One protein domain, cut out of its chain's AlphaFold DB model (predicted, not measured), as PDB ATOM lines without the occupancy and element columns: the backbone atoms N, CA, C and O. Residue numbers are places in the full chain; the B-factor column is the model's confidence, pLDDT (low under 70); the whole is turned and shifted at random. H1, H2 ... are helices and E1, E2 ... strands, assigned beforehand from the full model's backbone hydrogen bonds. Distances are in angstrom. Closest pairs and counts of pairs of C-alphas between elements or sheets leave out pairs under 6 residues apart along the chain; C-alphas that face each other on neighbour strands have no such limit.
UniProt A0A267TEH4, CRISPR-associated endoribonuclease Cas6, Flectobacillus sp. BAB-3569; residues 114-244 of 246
ATOM      1  N   VAL A 114     -27.928 -10.945  23.372       95.75
ATOM      2  CA  VAL A 114     -27.543 -12.361  23.319       95.75
ATOM      3  C   VAL A 114     -26.692 -12.636  22.088       95.75
ATOM      4  O   VAL A 114     -26.771 -11.914  21.094       95.75
ATOM      5  N   THR A 115     -25.897 -13.704  22.144       96.88
ATOM      6  CA  THR A 115     -25.142 -14.219  20.995       96.88
ATOM      7  C   THR A 115     -25.768 -15.520  20.519       96.88
ATOM      8  O   THR A 115     -25.937 -16.453  21.307       96.88
ATOM      9  N   LYS A 116     -26.099 -15.601  19.229       97.06
ATOM     10  CA  LYS A 116     -26.616 -16.818  18.591       97.06
ATOM     11  C   LYS A 116     -25.799 -17.175  17.361       97.06
ATOM     12  O   LYS A 116     -25.343 -16.295  16.635       97.06
ATOM     13  N   SER A 117     -25.625 -18.476  17.150       98.12
ATOM     14  CA  SER A 117     -25.016 -19.034  15.947       98.12
ATOM     15  C   SER A 117     -26.102 -19.463  14.971       98.12
ATOM     16  O   SER A 117     -27.104 -20.053  15.374       98.12
ATOM     17  N   PHE A 118     -25.882 -19.199  13.688       98.38
ATOM     18  CA  PHE A 118     -26.812 -19.541  12.621       98.38
ATOM     19  C   PHE A 118     -26.104 -20.202  11.445       98.38
ATOM     20  O   PHE A 118     -24.924 -19.946  11.184       98.38
ATOM     21  N   ARG A 119     -26.860 -21.002  10.690       98.00
ATOM     22  CA  ARG A 119     -26.473 -21.539   9.381       98.00
ATOM     23  C   ARG A 119     -27.425 -21.027   8.310       98.00
ATOM     24  O   ARG A 119     -28.638 -21.018   8.500       98.00
ATOM     25  N   THR A 120     -26.890 -20.619   7.161       98.25
ATOM     26  CA  THR A 120     -27.729 -20.227   6.017       98.25
ATOM     27  C   THR A 120     -28.458 -21.429   5.420       98.25
ATOM     28  O   THR A 120     -27.790 -22.362   4.968       98.25
ATOM     29  N   ILE A 121     -29.787 -21.355   5.306       97.75
ATOM     30  CA  ILE A 121     -30.612 -22.339   4.574       97.75
ATOM     31  C   ILE A 121     -31.192 -21.770   3.269       97.75
ATOM     32  O   ILE A 121     -31.862 -22.458   2.503       97.75
ATOM     33  N   SER A 122     -30.878 -20.512   2.968       98.00
ATOM     34  CA  SER A 122     -31.060 -19.848   1.674       98.00
ATOM     35  C   SER A 122     -29.873 -18.909   1.410       98.00
ATOM     36  O   SER A 122     -29.114 -18.628   2.342       98.00
ATOM     37  N   PRO A 123     -29.669 -18.408   0.178       98.00
ATOM     38  CA  PRO A 123     -28.697 -17.347  -0.059       98.00
ATOM     39  C   PRO A 123     -28.991 -16.121   0.807       98.00
ATOM     40  O   PRO A 123     -30.104 -15.611   0.815       98.00
ATOM     41  N   MET A 124     -27.992 -15.622   1.521       98.50
ATOM     42  CA  MET A 124     -28.052 -14.340   2.209       98.50
ATOM     43  C   MET A 124     -27.514 -13.250   1.288       98.50
ATOM     44  O   MET A 124     -26.460 -13.413   0.669       98.50
ATOM     45  N   VAL A 125     -28.242 -12.140   1.193       98.19
ATOM     46  CA  VAL A 125     -27.854 -10.998   0.362       98.19
ATOM     47  C   VAL A 125     -27.611  -9.793   1.258       98.19
ATOM     48  O   VAL A 125     -28.546  -9.242   1.832       98.19
ATOM     49  N   VAL A 126     -26.365  -9.346   1.346       98.06
ATOM     50  CA  VAL A 126     -26.004  -8.055   1.940       98.06
ATOM     51  C   VAL A 126     -25.395  -7.213   0.834       98.06
ATOM     52  O   VAL A 126     -24.595  -7.710   0.046       98.06
ATOM     53  N   ALA A 127     -25.815  -5.956   0.726       96.06
ATOM     54  CA  ALA A 127     -25.346  -5.089  -0.344       96.06
ATOM     55  C   ALA A 127     -25.306  -3.627   0.084       96.06
ATOM     56  O   ALA A 127     -26.265  -3.126   0.684       96.06
ATOM     57  N   ARG A 128     -24.241  -2.940  -0.330       94.12
ATOM     58  CA  ARG A 128     -24.170  -1.478  -0.332       94.12
ATOM     59  C   ARG A 128     -24.937  -0.952  -1.538       94.12
ATOM     60  O   ARG A 128     -24.886  -1.560  -2.599       94.12
ATOM     61  N   LYS A 129     -25.637   0.171  -1.393       90.50
ATOM     62  CA  LYS A 129     -26.236   0.856  -2.541       90.50
ATOM     63  C   LYS A 129     -25.258   1.903  -3.078       90.50
ATOM     64  O   LYS A 129     -24.754   2.707  -2.302       90.50
ATOM     65  N   GLU A 130     -25.000   1.879  -4.377       91.50
ATOM     66  CA  GLU A 130     -24.108   2.800  -5.088       91.50
ATOM     67  C   GLU A 130     -24.767   3.178  -6.412       91.50
ATOM     68  O   GLU A 130     -25.191   2.297  -7.154       91.50
ATOM     69  N   GLU A 131     -24.954   4.479  -6.647       89.44
ATOM     70  CA  GLU A 131     -25.677   5.006  -7.821       89.44
ATOM     71  C   GLU A 131     -27.055   4.347  -8.042       89.44
ATOM     72  O   GLU A 131     -27.508   4.105  -9.156       89.44
ATOM     73  N   GLY A 132     -27.740   4.014  -6.943       84.12
ATOM     74  CA  GLY A 132     -29.047   3.353  -6.970       84.12
ATOM     75  C   GLY A 132     -29.007   1.833  -7.164       84.12
ATOM     76  O   GLY A 132     -30.036   1.189  -6.947       84.12
ATOM     77  N   LEU A 133     -27.842   1.254  -7.465       87.25
ATOM     78  CA  LEU A 133     -27.634  -0.175  -7.697       87.25
ATOM     79  C   LEU A 133     -27.058  -0.883  -6.468       87.25
ATOM     80  O   LEU A 133     -26.318  -0.303  -5.675       87.25
ATOM     81  N   ASP A 134     -27.405  -2.158  -6.310       93.62
ATOM     82  CA  ASP A 134     -26.905  -2.986  -5.216       93.62
ATOM     83  C   ASP A 134     -25.540  -3.601  -5.565       93.62
ATOM     84  O   ASP A 134     -25.399  -4.354  -6.527       93.62
ATOM     85  N   GLN A 135     -24.547  -3.310  -4.727       95.94
ATOM     86  CA  GLN A 135     -23.209  -3.894  -4.742       95.94
ATOM     87  C   GLN A 135     -23.143  -5.012  -3.698       95.94
ATOM     88  O   GLN A 135     -23.058  -4.755  -2.494       95.94
ATOM     89  N   TYR A 136     -23.253  -6.258  -4.160       97.50
ATOM     90  CA  TYR A 136     -23.385  -7.443  -3.310       97.50
ATOM     91  C   TYR A 136     -22.073  -7.812  -2.603       97.50
ATOM     92  O   TYR A 136     -21.067  -8.107  -3.250       97.50
ATOM     93  N   LEU A 137     -22.103  -7.861  -1.272       98.25
ATOM     94  CA  LEU A 137     -20.946  -8.105  -0.413       98.25
ATOM     95  C   LEU A 137     -20.848  -9.583  -0.022       98.25
ATOM     96  O   LEU A 137     -21.837 -10.194   0.385       98.25
ATOM     97  N   SER A 138     -19.643 -10.146  -0.120       98.19
ATOM     98  CA  SER A 138     -19.321 -11.460   0.457       98.19
ATOM     99  C   SER A 138     -19.316 -11.376   1.988       98.19
ATOM    100  O   SER A 138     -18.858 -10.360   2.505       98.19
ATOM    101  N   PRO A 139     -19.700 -12.432   2.735       98.25
ATOM    102  CA  PRO A 139     -19.514 -12.513   4.192       98.25
ATOM    103  C   PRO A 139     -18.070 -12.305   4.677       98.25
ATOM    104  O   PRO A 139     -17.842 -12.124   5.867       98.25
ATOM    105  N   THR A 140     -17.100 -12.369   3.763       97.56
ATOM    106  CA  THR A 140     -15.671 -12.123   4.004       97.56
ATOM    107  C   THR A 140     -15.246 -10.676   3.735       97.56
ATOM    108  O   THR A 140     -14.087 -10.342   3.950       97.56
ATOM    109  N   ASP A 141     -16.135  -9.842   3.190       98.00
ATOM    110  CA  ASP A 141     -15.874  -8.423   2.947       98.00
ATOM    111  C   ASP A 141     -15.872  -7.669   4.282       98.00
ATOM    112  O   ASP A 141     -16.771  -7.851   5.105       98.00
ATOM    113  N   GLU A 142     -14.885  -6.799   4.495       96.12
ATOM    114  CA  GLU A 142     -14.729  -6.034   5.740       96.12
ATOM    115  C   GLU A 142     -15.954  -5.158   6.062       96.12
ATOM    116  O   GLU A 142     -16.278  -4.930   7.227       96.12
ATOM    117  N   ARG A 143     -16.698  -4.734   5.033       96.00
ATOM    118  CA  ARG A 143     -17.902  -3.900   5.163       96.00
ATOM    119  C   ARG A 143     -19.164  -4.724   5.398       96.00
ATOM    120  O   ARG A 143     -20.227  -4.161   5.650       96.00
ATOM    121  N   TYR A 144     -19.096  -6.054   5.306       97.81
ATOM    122  CA  TYR A 144     -20.280  -6.907   5.419       97.81
ATOM    123  C   TYR A 144     -20.997  -6.704   6.755       97.81
ATOM    124  O   TYR A 144     -22.216  -6.538   6.773       97.81
ATOM    125  N   SER A 145     -20.243  -6.660   7.861       96.75
ATOM    126  CA  SER A 145     -20.817  -6.476   9.201       96.75
ATOM    127  C   SER A 145     -21.565  -5.148   9.329       96.75
ATOM    128  O   SER A 145     -22.626  -5.111   9.947       96.75
ATOM    129  N   GLU A 146     -21.052  -4.074   8.727       95.44
ATOM    130  CA  GLU A 146     -21.712  -2.766   8.714       95.44
ATOM    131  C   GLU A 146     -23.069  -2.841   8.011       95.44
ATOM    132  O   GLU A 146     -24.103  -2.522   8.600       95.44
ATOM    133  N   PHE A 147     -23.090  -3.300   6.758       96.50
ATOM    134  CA  PHE A 147     -24.323  -3.322   5.970       96.50
ATOM    135  C   PHE A 147     -25.321  -4.378   6.456       96.50
ATOM    136  O   PHE A 147     -26.531  -4.187   6.306       96.50
ATOM    137  N   PHE A 148     -24.842  -5.462   7.069       97.88
ATOM    138  CA  PHE A 148     -25.679  -6.426   7.776       97.88
ATOM    139  C   PHE A 148     -26.380  -5.771   8.973       97.88
ATOM    140  O   PHE A 148     -27.603  -5.862   9.091       97.88
ATOM    141  N   ALA A 149     -25.626  -5.064   9.822       96.81
ATOM    142  CA  ALA A 149     -26.158  -4.374  10.994       96.81
ATOM    143  C   ALA A 149     -27.184  -3.299  10.608       96.81
ATOM    144  O   ALA A 149     -28.294  -3.288  11.140       96.81
ATOM    145  N   ILE A 150     -26.849  -2.449   9.629       93.19
ATOM    146  CA  ILE A 150     -27.758  -1.421   9.097       93.19
ATOM    147  C   ILE A 150     -29.057  -2.060   8.606       93.19
ATOM    148  O   ILE A 150     -30.140  -1.584   8.935       93.19
ATOM    149  N   ASN A 151     -28.972  -3.155   7.845       93.56
ATOM    150  CA  ASN A 151     -30.158  -3.824   7.322       93.56
ATOM    151  C   ASN A 151     -31.066  -4.378   8.431       93.56
ATOM    152  O   ASN A 151     -32.284  -4.216   8.344       93.56
ATOM    153  N   LEU A 152     -30.490  -5.015   9.456       94.00
ATOM    154  CA  LEU A 152     -31.268  -5.592  10.550       94.00
ATOM    155  C   LEU A 152     -31.952  -4.509  11.394       94.00
ATOM    156  O   LEU A 152     -33.124  -4.642  11.741       94.00
ATOM    157  N   VAL A 153     -31.248  -3.411  11.668       91.56
ATOM    158  CA  VAL A 153     -31.813  -2.274  12.402       91.56
ATOM    159  C   VAL A 153     -32.879  -1.549  11.578       91.56
ATOM    160  O   VAL A 153     -33.942  -1.245  12.110       91.56
ATOM    161  N   ASP A 154     -32.653  -1.307  10.284       87.38
ATOM    162  CA  ASP A 154     -33.660  -0.690   9.409       87.38
ATOM    163  C   ASP A 154     -34.964  -1.499   9.396       87.38
ATOM    164  O   ASP A 154     -36.052  -0.925   9.402       87.38
ATOM    165  N   ARG A 155     -34.861  -2.832   9.416       86.94
ATOM    166  CA  ARG A 155     -36.012  -3.737   9.484       86.94
ATOM    167  C   ARG A 155     -36.765  -3.638  10.808       86.94
ATOM    168  O   ARG A 155     -37.983  -3.726  10.818       86.94
ATOM    169  N   TYR A 156     -36.065  -3.460  11.921       86.12
ATOM    170  CA  TYR A 156     -36.710  -3.226  13.214       86.12
ATOM    171  C   TYR A 156     -37.504  -1.924  13.230       86.12
ATOM    172  O   TYR A 156     -38.635  -1.894  13.708       86.12
ATOM    173  N   ARG A 157     -36.957  -0.858  12.632       82.75
ATOM    174  CA  ARG A 157     -37.640   0.441  12.583       82.75
ATOM    175  C   ARG A 157     -38.972   0.390  11.835       82.75
ATOM    176  O   ARG A 157     -39.885   1.116  12.210       82.75
ATOM    177  N   THR A 158     -39.111  -0.468  10.820       76.69
ATOM    178  CA  THR A 158     -40.395  -0.610  10.105       76.69
ATOM    179  C   THR A 158     -41.473  -1.301  10.924       76.69
ATOM    180  O   THR A 158     -42.649  -1.122  10.632       76.69
ATOM    181  N   ILE A 159     -41.083  -2.072  11.938       77.44
ATOM    182  CA  ILE A 159     -42.006  -2.777  12.832       77.44
ATOM    183  C   ILE A 159     -42.459  -1.852  13.957       77.44
ATOM    184  O   ILE A 159     -43.648  -1.766  14.233       77.44
ATOM    185  N   GLU A 160     -41.522  -1.135  14.577       75.25
ATOM    186  CA  GLU A 160     -41.821  -0.260  15.719       75.25
ATOM    187  C   GLU A 160     -42.545   1.035  15.327       75.25
ATOM    188  O   GLU A 160     -42.990   1.775  16.202       75.25
ATOM    189  N   GLY A 161     -42.619   1.362  14.031       65.50
ATOM    190  CA  GLY A 161     -43.252   2.596  13.549       65.50
ATOM    191  C   GLY A 161     -42.587   3.874  14.074       65.50
ATOM    192  O   GLY A 161     -43.199   4.937  14.061       65.50
ATOM    193  N   ASN A 162     -41.350   3.784  14.574       58.44
ATOM    194  CA  ASN A 162     -40.679   4.900  15.228       58.44
ATOM    195  C   ASN A 162     -39.902   5.741  14.204       58.44
ATOM    196  O   ASN A 162     -38.751   5.459  13.864       58.44
ATOM    197  N   GLU A 163     -40.586   6.764  13.695       51.56
ATOM    198  CA  GLU A 163     -40.172   7.641  12.594       51.56
ATOM    199  C   GLU A 163     -38.966   8.542  12.916       51.56
ATOM    200  O   GLU A 163     -38.298   9.033  12.005       51.56
ATOM    201  N   SER A 164     -38.666   8.767  14.197       49.97
ATOM    202  CA  SER A 164     -37.708   9.781  14.660       49.97
ATOM    203  C   SER A 164     -36.342   9.228  15.084       49.97
ATOM    204  O   SER A 164     -35.399   9.997  15.274       49.97
ATOM    205  N   LEU A 165     -36.178   7.904  15.165       54.59
ATOM    206  CA  LEU A 165     -34.898   7.257  15.475       54.59
ATOM    207  C   LEU A 165     -34.032   7.099  14.214       54.59
ATOM    208  O   LEU A 165     -33.948   6.027  13.608       54.59
ATOM    209  N   GLN A 166     -33.342   8.175  13.826       57.97
ATOM    210  CA  GLN A 166     -32.224   8.079  12.884       57.97
ATOM    211  C   GLN A 166     -31.048   7.378  13.570       57.97
ATOM    212  O   GLN A 166     -30.263   7.998  14.279       57.97
ATOM    213  N   ILE A 167     -30.943   6.065  13.380       69.12
ATOM    214  CA  ILE A 167     -29.786   5.299  13.847       69.12
ATOM    215  C   ILE A 167     -28.779   5.252  12.688       69.12
ATOM    216  O   ILE A 167     -29.056   4.679  11.629       69.12
ATOM    217  N   ASP A 168     -27.630   5.894  12.887       77.50
ATOM    218  CA  ASP A 168     -26.510   5.898  11.948       77.50
ATOM    219  C   ASP A 168     -25.800   4.530  11.881       77.50
ATOM    220  O   ASP A 168     -26.122   3.591  12.619       77.50
ATOM    221  N   SER A 169     -24.833   4.386  10.969       78.44
ATOM    222  CA  SER A 169     -24.091   3.129  10.809       78.44
ATOM    223  C   SER A 169     -23.308   2.751  12.069       78.44
ATOM    224  O   SER A 169     -23.254   1.571  12.419       78.44
ATOM    225  N   THR A 170     -22.769   3.737  12.789       83.75
ATOM    226  CA  THR A 170     -22.049   3.553  14.056       83.75
ATOM    227  C   THR A 170     -22.936   2.905  15.113       83.75
ATOM    228  O   THR A 170     -22.560   1.909  15.734       83.75
ATOM    229  N   THR A 171     -24.143   3.431  15.295       85.31
ATOM    230  CA  THR A 171     -25.100   2.937  16.284       85.31
ATOM    231  C   THR A 171     -25.689   1.596  15.851       85.31
ATOM    232  O   THR A 171     -25.871   0.701  16.674       85.31
ATOM    233  N   ALA A 172     -25.916   1.380  14.553       86.62
ATOM    234  CA  ALA A 172     -26.324   0.065  14.065       86.62
ATOM    235  C   ALA A 172     -25.263  -1.002  14.382       86.62
ATOM    236  O   ALA A 172     -25.588  -2.072  14.900       86.62
ATOM    237  N   GLN A 173     -23.988  -0.692  14.140       88.31
ATOM    238  CA  GLN A 173     -22.877  -1.585  14.457       88.31
ATOM    239  C   GLN A 173     -22.648  -1.752  15.960       88.31
ATOM    240  O   GLN A 173     -22.087  -2.770  16.358       88.31
ATOM    241  N   SER A 174     -23.020  -0.796  16.816       91.62
ATOM    242  CA  SER A 174     -22.931  -0.983  18.271       91.62
ATOM    243  C   SER A 174     -23.989  -1.967  18.781       91.62
ATOM    244  O   SER A 174     -23.692  -2.750  19.682       91.62
ATOM    245  N   LEU A 175     -25.169  -1.989  18.152       92.88
ATOM    246  CA  LEU A 175     -26.279  -2.886  18.482       92.88
ATOM    247  C   LEU A 175     -26.133  -4.293  17.898       92.88
ATOM    248  O   LEU A 175     -26.589  -5.248  18.519       92.88
ATOM    249  N   VAL A 176     -25.548  -4.427  16.704       97.19
ATOM    250  CA  VAL A 176     -25.472  -5.698  15.973       97.19
ATOM    251  C   VAL A 176     -24.028  -5.998  15.591       97.19
ATOM    252  O   VAL A 176     -23.423  -5.296  14.781       97.19
ATOM    253  N   LYS A 177     -23.479  -7.083  16.142       97.81
ATOM    254  CA  LYS A 177     -22.149  -7.604  15.800       97.81
ATOM    255  C   LYS A 177     -22.289  -8.883  14.998       97.81
ATOM    256  O   LYS A 177     -22.856  -9.847  15.498       97.81
ATOM    257  N   PHE A 178     -21.758  -8.898  13.781       98.38
ATOM    258  CA  PHE A 178     -21.691 -10.087  12.937       98.38
ATOM    259  C   PHE A 178     -20.281 -10.680  12.974       98.38
ATOM    260  O   PHE A 178     -19.293  -9.950  12.903       98.38
ATOM    261  N   LYS A 179     -20.184 -12.009  13.030       98.19
ATOM    262  CA  LYS A 179     -18.912 -12.730  12.941       98.19
ATOM    263  C   LYS A 179     -19.075 -14.008  12.127       98.19
ATOM    264  O   LYS A 179     -19.779 -14.925  12.533       98.19
ATOM    265  N   LEU A 180     -18.381 -14.098  10.997       98.38
ATOM    266  CA  LEU A 180     -18.269 -15.343  10.237       98.38
ATOM    267  C   LEU A 180     -17.471 -16.372  11.059       98.38
ATOM    268  O   LEU A 180     -16.378 -16.057  11.528       98.38
ATOM    269  N   ILE A 181     -18.008 -17.583  11.248       97.56
ATOM    270  CA  ILE A 181     -17.344 -18.644  12.036       97.56
ATOM    271  C   ILE A 181     -16.992 -19.889  11.219       97.56
ATOM    272  O   ILE A 181     -16.123 -20.655  11.630       97.56
ATOM    273  N   SER A 182     -17.644 -20.113  10.077       96.94
ATOM    274  CA  SER A 182     -17.227 -21.152   9.134       96.94
ATOM    275  C   SER A 182     -15.976 -20.738   8.364       96.94
ATOM    276  O   SER A 182     -15.747 -19.555   8.128       96.94
ATOM    277  N   ASP A 183     -15.242 -21.734   7.873       97.31
ATOM    278  CA  ASP A 183     -14.159 -21.556   6.905       97.31
ATOM    279  C   ASP A 183     -14.614 -20.711   5.689       97.31
ATOM    280  O   ASP A 183     -15.518 -21.140   4.957       97.31
ATOM    281  N   PRO A 184     -13.996 -19.536   5.448       96.94
ATOM    282  CA  PRO A 184     -14.307 -18.658   4.321       96.94
ATOM    283  C   PRO A 184     -14.264 -19.340   2.950       96.94
ATOM    284  O   PRO A 184     -15.024 -18.969   2.058       96.94
ATOM    285  N   THR A 185     -13.421 -20.362   2.772       96.38
ATOM    286  CA  THR A 185     -13.283 -21.079   1.492       96.38
ATOM    287  C   THR A 185     -14.511 -21.927   1.151       96.38
ATOM    288  O   THR A 185     -14.723 -22.287  -0.008       96.38
ATOM    289  N   LYS A 186     -15.357 -22.227   2.145       95.75
ATOM    290  CA  LYS A 186     -16.602 -22.986   1.967       95.75
ATOM    291  C   LYS A 186     -17.785 -22.105   1.570       95.75
ATOM    292  O   LYS A 186     -18.811 -22.651   1.153       95.75
ATOM    293  N   VAL A 187     -17.659 -20.781   1.680       98.12
ATOM    294  CA  VAL A 187     -18.702 -19.829   1.289       98.12
ATOM    295  C   VAL A 187     -18.945 -19.949  -0.216       98.12
ATOM    296  O   VAL A 187     -18.028 -19.829  -1.027       98.12
ATOM    297  N   LYS A 188     -20.199 -20.173  -0.609       97.44
ATOM    298  CA  LYS A 188     -20.593 -20.306  -2.015       97.44
ATOM    299  C   LYS A 188     -21.359 -19.080  -2.480       97.44
ATOM    300  O   LYS A 188     -22.279 -18.623  -1.807       97.44
ATOM    301  N   LYS A 189     -21.010 -18.588  -3.664       97.00
ATOM    302  CA  LYS A 189     -21.711 -17.509  -4.366       97.00
ATOM    303  C   LYS A 189     -22.813 -18.098  -5.250       97.00
ATOM    304  O   LYS A 189     -22.566 -19.058  -5.975       97.00
ATOM    305  N   ARG A 190     -24.008 -17.504  -5.235       95.12
ATOM    306  CA  ARG A 190     -25.136 -17.876  -6.102       95.12
ATOM    307  C   ARG A 190     -25.708 -16.639  -6.785       95.12
ATOM    308  O   ARG A 190     -26.150 -15.717  -6.109       95.12
ATOM    309  N   GLY A 191     -25.714 -16.646  -8.117       94.19
ATOM    310  CA  GLY A 191     -26.453 -15.680  -8.930       94.19
ATOM    311  C   GLY A 191     -27.824 -16.233  -9.315       94.19
ATOM    312  O   GLY A 191     -27.938 -17.427  -9.587       94.19
ATOM    313  N   PHE A 192     -28.850 -15.388  -9.326       90.75
ATOM    314  CA  PHE A 192     -30.193 -15.740  -9.793       90.75
ATOM    315  C   PHE A 192     -30.943 -14.503 -10.298       90.75
ATOM    316  O   PHE A 192     -30.579 -13.364  -9.991       90.75
ATOM    317  N   PHE A 193     -31.990 -14.737 -11.085       88.12
ATOM    318  CA  PHE A 193     -32.875 -13.696 -11.590       88.12
ATOM    319  C   PHE A 193     -34.116 -13.582 -10.708       88.12
ATOM    320  O   PHE A 193     -34.743 -14.577 -10.347       88.12
ATOM    321  N   VAL A 194     -34.492 -12.354 -10.375       83.38
ATOM    322  CA  VAL A 194     -35.783 -12.033  -9.767       83.38
ATOM    323  C   VAL A 194     -36.693 -11.507 -10.870       83.38
ATOM    324  O   VAL A 194     -36.290 -10.611 -11.606       83.38
ATOM    325  N   LYS A 195     -37.917 -12.052 -10.960       77.38
ATOM    326  CA  LYS A 195     -38.895 -11.770 -12.032       77.38
ATOM    327  C   LYS A 195     -38.372 -12.102 -13.443       77.38
ATOM    328  O   LYS A 195     -38.582 -11.334 -14.378       77.38
ATOM    329  N   GLU A 196     -37.718 -13.255 -13.582       71.69
ATOM    330  CA  GLU A 196     -37.208 -13.762 -14.863       71.69
ATOM    331  C   GLU A 196     -38.273 -13.707 -15.975       71.69
ATOM    332  O   GLU A 196     -39.443 -14.038 -15.756       71.69
ATOM    333  N   GLY A 197     -37.879 -13.233 -17.160       63.06
ATOM    334  CA  GLY A 197     -38.765 -13.127 -18.326       63.06
ATOM    335  C   GLY A 197     -39.691 -11.903 -18.329       63.06
ATOM    336  O   GLY A 197     -40.383 -11.658 -19.319       63.06
ATOM    337  N   LYS A 198     -39.682 -11.078 -17.271       71.62
ATOM    338  CA  LYS A 198     -40.326  -9.754 -17.257       71.62
ATOM    339  C   LYS A 198     -39.279  -8.676 -17.529       71.62
ATOM    340  O   LYS A 198     -38.789  -8.043 -16.603       71.62
ATOM    341  N   LEU A 199     -38.979  -8.443 -18.809       65.88
ATOM    342  CA  LEU A 199     -37.871  -7.593 -19.293       65.88
ATOM    343  C   LEU A 199     -37.717  -6.220 -18.607       65.88
ATOM    344  O   LEU A 199     -36.604  -5.720 -18.512       65.88
ATOM    345  N   LYS A 200     -38.807  -5.596 -18.135       69.06
ATOM    346  CA  LYS A 200     -38.761  -4.284 -17.459       69.06
ATOM    347  C   LYS A 200     -38.387  -4.347 -15.971       69.06
ATOM    348  O   LYS A 200     -37.919  -3.350 -15.437       69.06
ATOM    349  N   ASP A 201     -38.581  -5.495 -15.328       71.81
ATOM    350  CA  ASP A 201     -38.445  -5.663 -13.876       71.81
ATOM    351  C   ASP A 201     -37.409  -6.730 -13.478       71.81
ATOM    352  O   ASP A 201     -37.210  -6.990 -12.286       71.81
ATOM    353  N   GLU A 202     -36.798  -7.404 -14.454       81.12
ATOM    354  CA  GLU A 202     -35.837  -8.471 -14.202       81.12
ATOM    355  C   GLU A 202     -34.602  -7.912 -13.487       81.12
ATOM    356  O   GLU A 202     -33.939  -6.991 -13.959       81.12
ATOM    357  N   THR A 203     -34.285  -8.478 -12.325       84.50
ATOM    358  CA  THR A 203     -33.136  -8.053 -11.518       84.50
ATOM    359  C   THR A 203     -32.186  -9.220 -11.312       84.50
ATOM    360  O   THR A 203     -32.596 -10.286 -10.853       84.50
ATOM    361  N   LYS A 204     -30.897  -9.013 -11.600       90.69
ATOM    362  CA  LYS A 204     -29.832  -9.971 -11.275       90.69
ATOM    363  C   LYS A 204     -29.404  -9.788  -9.825       90.69
ATOM    364  O   LYS A 204     -28.923  -8.716  -9.452       90.69
ATOM    365  N   VAL A 205     -29.555 -10.838  -9.026       94.62
ATOM    366  CA  VAL A 205     -29.209 -10.846  -7.602       94.62
ATOM    367  C   VAL A 205     -28.084 -11.833  -7.340       94.62
ATOM    368  O   VAL A 205     -28.056 -12.929  -7.898       94.62
ATOM    369  N   ILE A 206     -27.140 -11.431  -6.489       97.25
ATOM    370  CA  ILE A 206     -26.065 -12.290  -6.003       97.25
ATOM    371  C   ILE A 206     -26.223 -12.433  -4.494       97.25
ATOM    372  O   ILE A 206     -26.182 -11.448  -3.760       97.25
ATOM    373  N   GLY A 207     -26.367 -13.673  -4.039       97.88
ATOM    374  CA  GLY A 207     -26.339 -14.031  -2.626       97.88
ATOM    375  C   GLY A 207     -25.230 -15.024  -2.317       97.88
ATOM    376  O   GLY A 207     -24.678 -15.673  -3.211       97.88
ATOM    377  N   TYR A 208     -24.924 -15.166  -1.035       98.50
ATOM    378  CA  TYR A 208     -23.923 -16.099  -0.530       98.50
ATOM    379  C   TYR A 208     -24.588 -17.136   0.370       98.50
ATOM    380  O   TYR A 208     -25.554 -16.835   1.063       98.50
ATOM    381  N   HIS A 209     -24.112 -18.374   0.355       97.94
ATOM    382  CA  HIS A 209     -24.660 -19.457   1.172       97.94
ATOM    383  C   HIS A 209     -23.565 -20.434   1.602       97.94
ATOM    384  O   HIS A 209     -22.400 -20.269   1.238       97.94
ATOM    385  N   ASN A 210     -23.955 -21.481   2.334       97.31
ATOM    386  CA  ASN A 210     -23.054 -22.509   2.863       97.31
ATOM    387  C   ASN A 210     -22.051 -21.950   3.883       97.31
ATOM    388  O   ASN A 210     -20.870 -22.293   3.857       97.31
ATOM    389  N   PHE A 211     -22.526 -21.073   4.767       98.19
ATOM    390  CA  PHE A 211     -21.715 -20.522   5.842       98.19
ATOM    391  C   PHE A 211     -22.475 -20.484   7.165       98.19
ATOM    392  O   PHE A 211     -23.712 -20.471   7.197       98.19
ATOM    393  N   THR A 212     -21.706 -20.484   8.251       98.56
ATOM    394  CA  THR A 212     -22.198 -20.304   9.614       98.56
ATOM    395  C   THR A 212     -21.581 -19.057  10.224       98.56
ATOM    396  O   THR A 212     -20.430 -18.705   9.948       98.56
ATOM    397  N   PHE A 213     -22.365 -18.355  11.029       98.50
ATOM    398  CA  PHE A 213     -21.988 -17.068  11.601       98.50
ATOM    399  C   PHE A 213     -22.608 -16.893  12.987       98.50
ATOM    400  O   PHE A 213     -23.645 -17.478  13.294       98.50
ATOM    401  N   GLU A 214     -21.962 -16.082  13.812       98.44
ATOM    402  CA  GLU A 214     -22.463 -15.607  15.096       98.44
ATOM    403  C   GLU A 214     -23.018 -14.192  14.927       98.44
ATOM    404  O   GLU A 214     -22.439 -13.366  14.213       98.44
ATOM    405  N   VAL A 215     -24.128 -13.907  15.607       98.12
ATOM    406  CA  VAL A 215     -24.637 -12.545  15.767       98.12
ATOM    407  C   VAL A 215     -24.850 -12.256  17.239       98.12
ATOM    408  O   VAL A 215     -25.559 -13.002  17.916       98.12
ATOM    409  N   THR A 216     -24.265 -11.159  17.712       98.06
ATOM    410  CA  THR A 216     -24.563 -10.579  19.023       98.06
ATOM    411  C   THR A 216     -25.438  -9.353  18.828       98.06
ATOM    412  O   THR A 216     -25.016  -8.403  18.168       98.06
ATOM    413  N   ALA A 217     -26.652  -9.380  19.372       97.00
ATOM    414  CA  ALA A 217     -27.600  -8.270  19.305       97.00
ATOM    415  C   ALA A 217     -28.703  -8.420  20.369       97.00
ATOM    416  O   ALA A 217     -28.855  -9.505  20.940       97.00
ATOM    417  N   PRO A 218     -29.499  -7.366  20.635       95.38
ATOM    418  CA  PRO A 218     -30.777  -7.502  21.327       95.38
ATOM    419  C   PRO A 218     -31.614  -8.655  20.754       95.38
ATOM    420  O   PRO A 218     -31.796  -8.756  19.539       95.38
ATOM    421  N   SER A 219     -32.142  -9.516  21.621       94.94
ATOM    422  CA  SER A 219     -32.905 -10.718  21.259       94.94
ATOM    423  C   SER A 219     -34.070 -10.400  20.325       94.94
ATOM    424  O   SER A 219     -34.294 -11.135  19.368       94.94
ATOM    425  N   LYS A 220     -34.737  -9.255  20.517       91.81
ATOM    426  CA  LYS A 220     -35.810  -8.792  19.632       91.81
ATOM    427  C   LYS A 220     -35.348  -8.514  18.199       91.81
ATOM    428  O   LYS A 220     -36.043  -8.865  17.248       91.81
ATOM    429  N   LEU A 221     -34.158  -7.929  18.025       93.56
ATOM    430  CA  LEU A 221     -33.565  -7.726  16.698       93.56
ATOM    431  C   LEU A 221     -33.244  -9.064  16.031       93.56
ATOM    432  O   LEU A 221     -33.524  -9.243  14.847       93.56
ATOM    433  N   LEU A 222     -32.686 -10.009  16.789       95.56
ATOM    434  CA  LEU A 222     -32.388 -11.345  16.274       95.56
ATOM    435  C   LEU A 222     -33.654 -12.100  15.873       95.56
ATOM    436  O   LEU A 222     -33.656 -12.706  14.807       95.56
ATOM    437  N   GLU A 223     -34.723 -12.023  16.663       94.81
ATOM    438  CA  GLU A 223     -36.020 -12.624  16.346       94.81
ATOM    439  C   GLU A 223     -36.584 -12.085  15.024       94.81
ATOM    440  O   GLU A 223     -36.963 -12.853  14.140       94.81
ATOM    441  N   ILE A 224     -36.568 -10.762  14.842       92.69
ATOM    442  CA  ILE A 224     -37.029 -10.105  13.611       92.69
ATOM    443  C   ILE A 224     -36.216 -10.548  12.396       92.69
ATOM    444  O   ILE A 224     -36.774 -10.776  11.320       92.69
ATOM    445  N   GLY A 225     -34.898 -10.665  12.552       95.38
ATOM    446  CA  GLY A 225     -34.017 -11.167  11.505       95.38
ATOM    447  C   GLY A 225     -34.235 -12.649  11.210       95.38
ATOM    448  O   GLY A 225     -34.254 -13.047  10.049       95.38
ATOM    449  N   PHE A 226     -34.431 -13.461  12.246       96.50
ATOM    450  CA  PHE A 226     -34.650 -14.897  12.134       96.50
ATOM    451  C   PHE A 226     -35.970 -15.207  11.417       96.50
ATOM    452  O   PHE A 226     -35.974 -15.935  10.427       96.50
ATOM    453  N   LEU A 227     -37.070 -14.593  11.858       94.25
ATOM    454  CA  LEU A 227     -38.406 -14.823  11.308       94.25
ATOM    455  C   LEU A 227     -38.643 -14.068   9.990       94.25
ATOM    456  O   LEU A 227     -39.229 -14.607   9.056       94.25
ATOM    457  N   GLY A 228     -38.173 -12.822   9.884       92.31
ATOM    458  CA  GLY A 228     -38.381 -11.961   8.712       92.31
ATOM    459  C   GLY A 228     -37.282 -12.036   7.643       92.31
ATOM    460  O   GLY A 228     -37.394 -11.369   6.605       92.31
ATOM    461  N   GLY A 229     -36.225 -12.808   7.897       95.50
ATOM    462  CA  GLY A 229     -35.038 -12.955   7.059       95.50
ATOM    463  C   GLY A 229     -33.953 -11.899   7.301       95.50
ATOM    464  O   GLY A 229     -34.225 -10.714   7.514       95.50
ATOM    465  N   LEU A 230     -32.698 -12.341   7.202       97.12
ATOM    466  CA  LEU A 230     -31.497 -11.519   7.341       97.12
ATOM    467  C   LEU A 230     -31.010 -10.992   5.984       97.12
ATOM    468  O   LEU A 230     -30.827 -11.750   5.031       97.12
ATOM    469  N   GLY A 231     -30.741  -9.690   5.897       95.94
ATOM    470  CA  GLY A 231     -30.284  -9.053   4.664       95.94
ATOM    471  C   GLY A 231     -31.429  -8.603   3.751       95.94
ATOM    472  O   GLY A 231     -32.510  -8.192   4.183       95.94
ATOM    473  N   LYS A 232     -31.162  -8.607   2.447       94.25
ATOM    474  CA  LYS A 232     -32.060  -8.141   1.388       94.25
ATOM    475  C   LYS A 232     -32.747  -9.307   0.682       94.25
ATOM    476  O   LYS A 232     -32.349 -10.460   0.809       94.25
ATOM    477  N   TYR A 233     -33.773  -8.975  -0.105       93.25
ATOM    478  CA  TYR A 233     -34.477  -9.920  -0.979       93.25
ATOM    479  C   TYR A 233     -35.165 -11.079  -0.229       93.25
ATOM    480  O   TYR A 233     -35.407 -12.140  -0.795       93.25
ATOM    481  N   CYS A 234     -35.535 -10.882   1.040       93.75
ATOM    482  CA  CYS A 234     -36.084 -11.960   1.869       93.75
ATOM    483  C   CYS A 234     -37.384 -12.556   1.326       93.75
ATOM    484  O   CYS A 234     -37.516 -13.771   1.226       93.75
ATOM    485  N   ALA A 235     -38.278 -11.696   0.839       88.75
ATOM    486  CA  ALA A 235     -39.546 -12.095   0.235       88.75
ATOM    487  C   ALA A 235     -39.407 -12.850  -1.104       88.75
ATOM    488  O   ALA A 235     -40.411 -13.284  -1.664       88.75
ATOM    489  N   VAL A 236     -38.188 -12.983  -1.641       89.75
ATOM    490  CA  VAL A 236     -37.885 -13.800  -2.827       89.75
ATOM    491  C   VAL A 236     -36.955 -14.976  -2.492       89.75
ATOM    492  O   VAL A 236     -36.290 -15.505  -3.377       89.75
ATOM    493  N   GLY A 237     -36.920 -15.400  -1.223       92.56
ATOM    494  CA  GLY A 237     -36.248 -16.630  -0.791       92.56
ATOM    495  C   GLY A 237     -34.792 -16.438  -0.386       92.56
ATOM    496  O   GLY A 237     -33.950 -17.280  -0.700       92.56
ATOM    497  N   CYS A 238     -34.480 -15.305   0.249       96.94
ATOM    498  CA  CYS A 238     -33.137 -14.991   0.739       96.94
ATOM    499  C   CYS A 238     -33.104 -14.735   2.250       96.94
ATOM    500  O   CYS A 238     -34.066 -14.262   2.854       96.94
ATOM    501  N   GLY A 239     -31.957 -14.978   2.876       97.56
ATOM    502  CA  GLY A 239     -31.725 -14.598   4.269       97.56
ATOM    503  C   GLY A 239     -32.407 -15.474   5.320       97.56
ATOM    504  O   GLY A 239     -32.331 -15.148   6.499       97.56
ATOM    505  N   SER A 240     -33.059 -16.564   4.920       98.06
ATOM    506  CA  SER A 240     -33.539 -17.604   5.830       98.06
ATOM    507  C   SER A 240     -32.362 -18.401   6.398       98.06
ATOM    508  O   SER A 240     -31.442 -18.798   5.662       98.06
ATOM    509  N   VAL A 241     -32.404 -18.620   7.711       98.12
ATOM    510  CA  VAL A 241     -31.373 -19.290   8.504       98.12
ATOM    511  C   VAL A 241     -32.011 -20.240   9.512       98.12
ATOM    512  O   VAL A 241     -33.182 -20.103   9.842       98.12
ATOM    513  N   GLU A 242     -31.223 -21.169  10.031       96.94
ATOM    514  CA  GLU A 242     -31.587 -21.989  11.189       96.94
ATOM    515  C   GLU A 242     -30.577 -21.773  12.321       96.94
ATOM    516  O   GLU A 242     -29.449 -21.326  12.078       96.94
ATOM    517  N   VAL A 243     -30.974 -22.086  13.556       96.56
ATOM    518  CA  VAL A 243     -30.056 -22.073  14.701       96.56
ATOM    519  C   VAL A 243     -28.993 -23.148  14.490       96.56
ATOM    520  O   VAL A 243     -29.298 -24.282  14.135       96.56
ATOM    521  N   TRP A 244     -27.734 -22.773  14.689       94.62
ATOM    522  CA  TRP A 244     -26.597 -23.673  14.562       94.62
ATOM    523  C   TRP A 244     -26.038 -23.995  15.944       94.62
ATOM    524  O   TRP A 244     -25.372 -23.163  16.563       94.62
TER     525      TRP A 244
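Overview. This is residues 114 to 244 of the 246 residues of the protein "CRISPR-associated endoribonuclease Cas6" of Flectobacillus sp. BAB-3569 (UniProt A0A267TEH4). A strongly twisted sheet of four strands, E4, E7, E1 and E8, has H1 and H3 packed on one face, and the hairpin E5-E6 swings away from it where E6 runs on into E7 at about a right angle, so that H1 and the hairpin E2-E3 lie in the corner between the two. H2 packs across H1 and grazes the sheet. The 131 printed residues hold three named helices and eight named strands in the order E1 E2 E3 H1 H2 E4 E5 E6 E7 H3 E8, with antiparallel pairing throughout the three sheets. The class is mixed, helices and strands. The whole is compact, with a radius of gyration of the C-alphas of 14.5 A and spans of 41 by 37 by 25 A.

Along the chain. E1, residues 114 to 120, begins at C-alpha (-27.543, -12.361, 23.319) and is 19.0 A long. E2 is residues 126 to 130 and E3 residues 133 to 137. H1, residues 144 to 160, is 24.8 A long and begins at C-alpha (-20.280, -6.907, 5.419). H2 is residues 169 to 175 and E4 residues 177 to 180. E5, residues 188 to 194, E6, residues 203 to 209, and E7, residues 212 to 218, are 19.0, 19.1 and 19.4 A long. H3, residues 219 to 228, is 13.7 A long. E8, residues 241 to 243, ends at C-alpha (-30.056, -22.073, 14.701).

Arrangement. The largest sheet runs E4, E7, E1, E8 and is only just strongly twisted, with C-alphas up to 4.3 A off its best plane. N 179 and O 214 of E4 and E7 are 2.9 A apart, N 118 and O 213 of E1 and E7 2.8 A, and N 119 and O 242 of E1 and E8 3.0 A, each within hydrogen-bond range. H1 and H3 are on the same face, giving two layers, helices on one face of a sheet. H3 is over E7 and along the strands, at 22 degrees on the local plane and a height over the sheet of 8.2 A. E7, H3 and E8 form a split strand-helix-strand unit, two strands of one sheet that follow each other among the strands with a helix between them in the chain and E1 between them in the sheet; its crossover is right-handed. H1 touches H3 with residues 152 to 156 alone, about perpendicular at 90 degrees; the C-alphas of Leu 152 and Gly 225 are closest, at 6.3 A. H1 touches H2 about perpendicular at 77 degrees, with the C-alphas of Ile 150 and Ala 172 closest at 5.4 A. H2 only grazes the sheet, with residues 172 to 175. The closest C-alphas of E2 and H1, Val 126 and Phe 148, are 6.1 A apart. In the hairpin E2 and E3, N 135 and O 128 are 2.8 A apart; in the hairpin E5 and E6, N 190 and O 207 are 2.8 A apart. The closest C-alphas of E3 and E6, Tyr 136 and Ile 206, are 6.2 A apart. Every O i to N i+4 pair is within hydrogen-bond range in H2 and H3, and 12 of 13 in H1.

Size, cuts and confidence. The C-alphas farthest apart, Val 114 and Leu 199, are 44.1 A from each other. The printed part has no cut, and the link from H3 to E8, residues 229 to 240, is long. The mean pLDDT of the printed part is 90.7; residues 161 to 167, 197 and 199 to 200 are under 70.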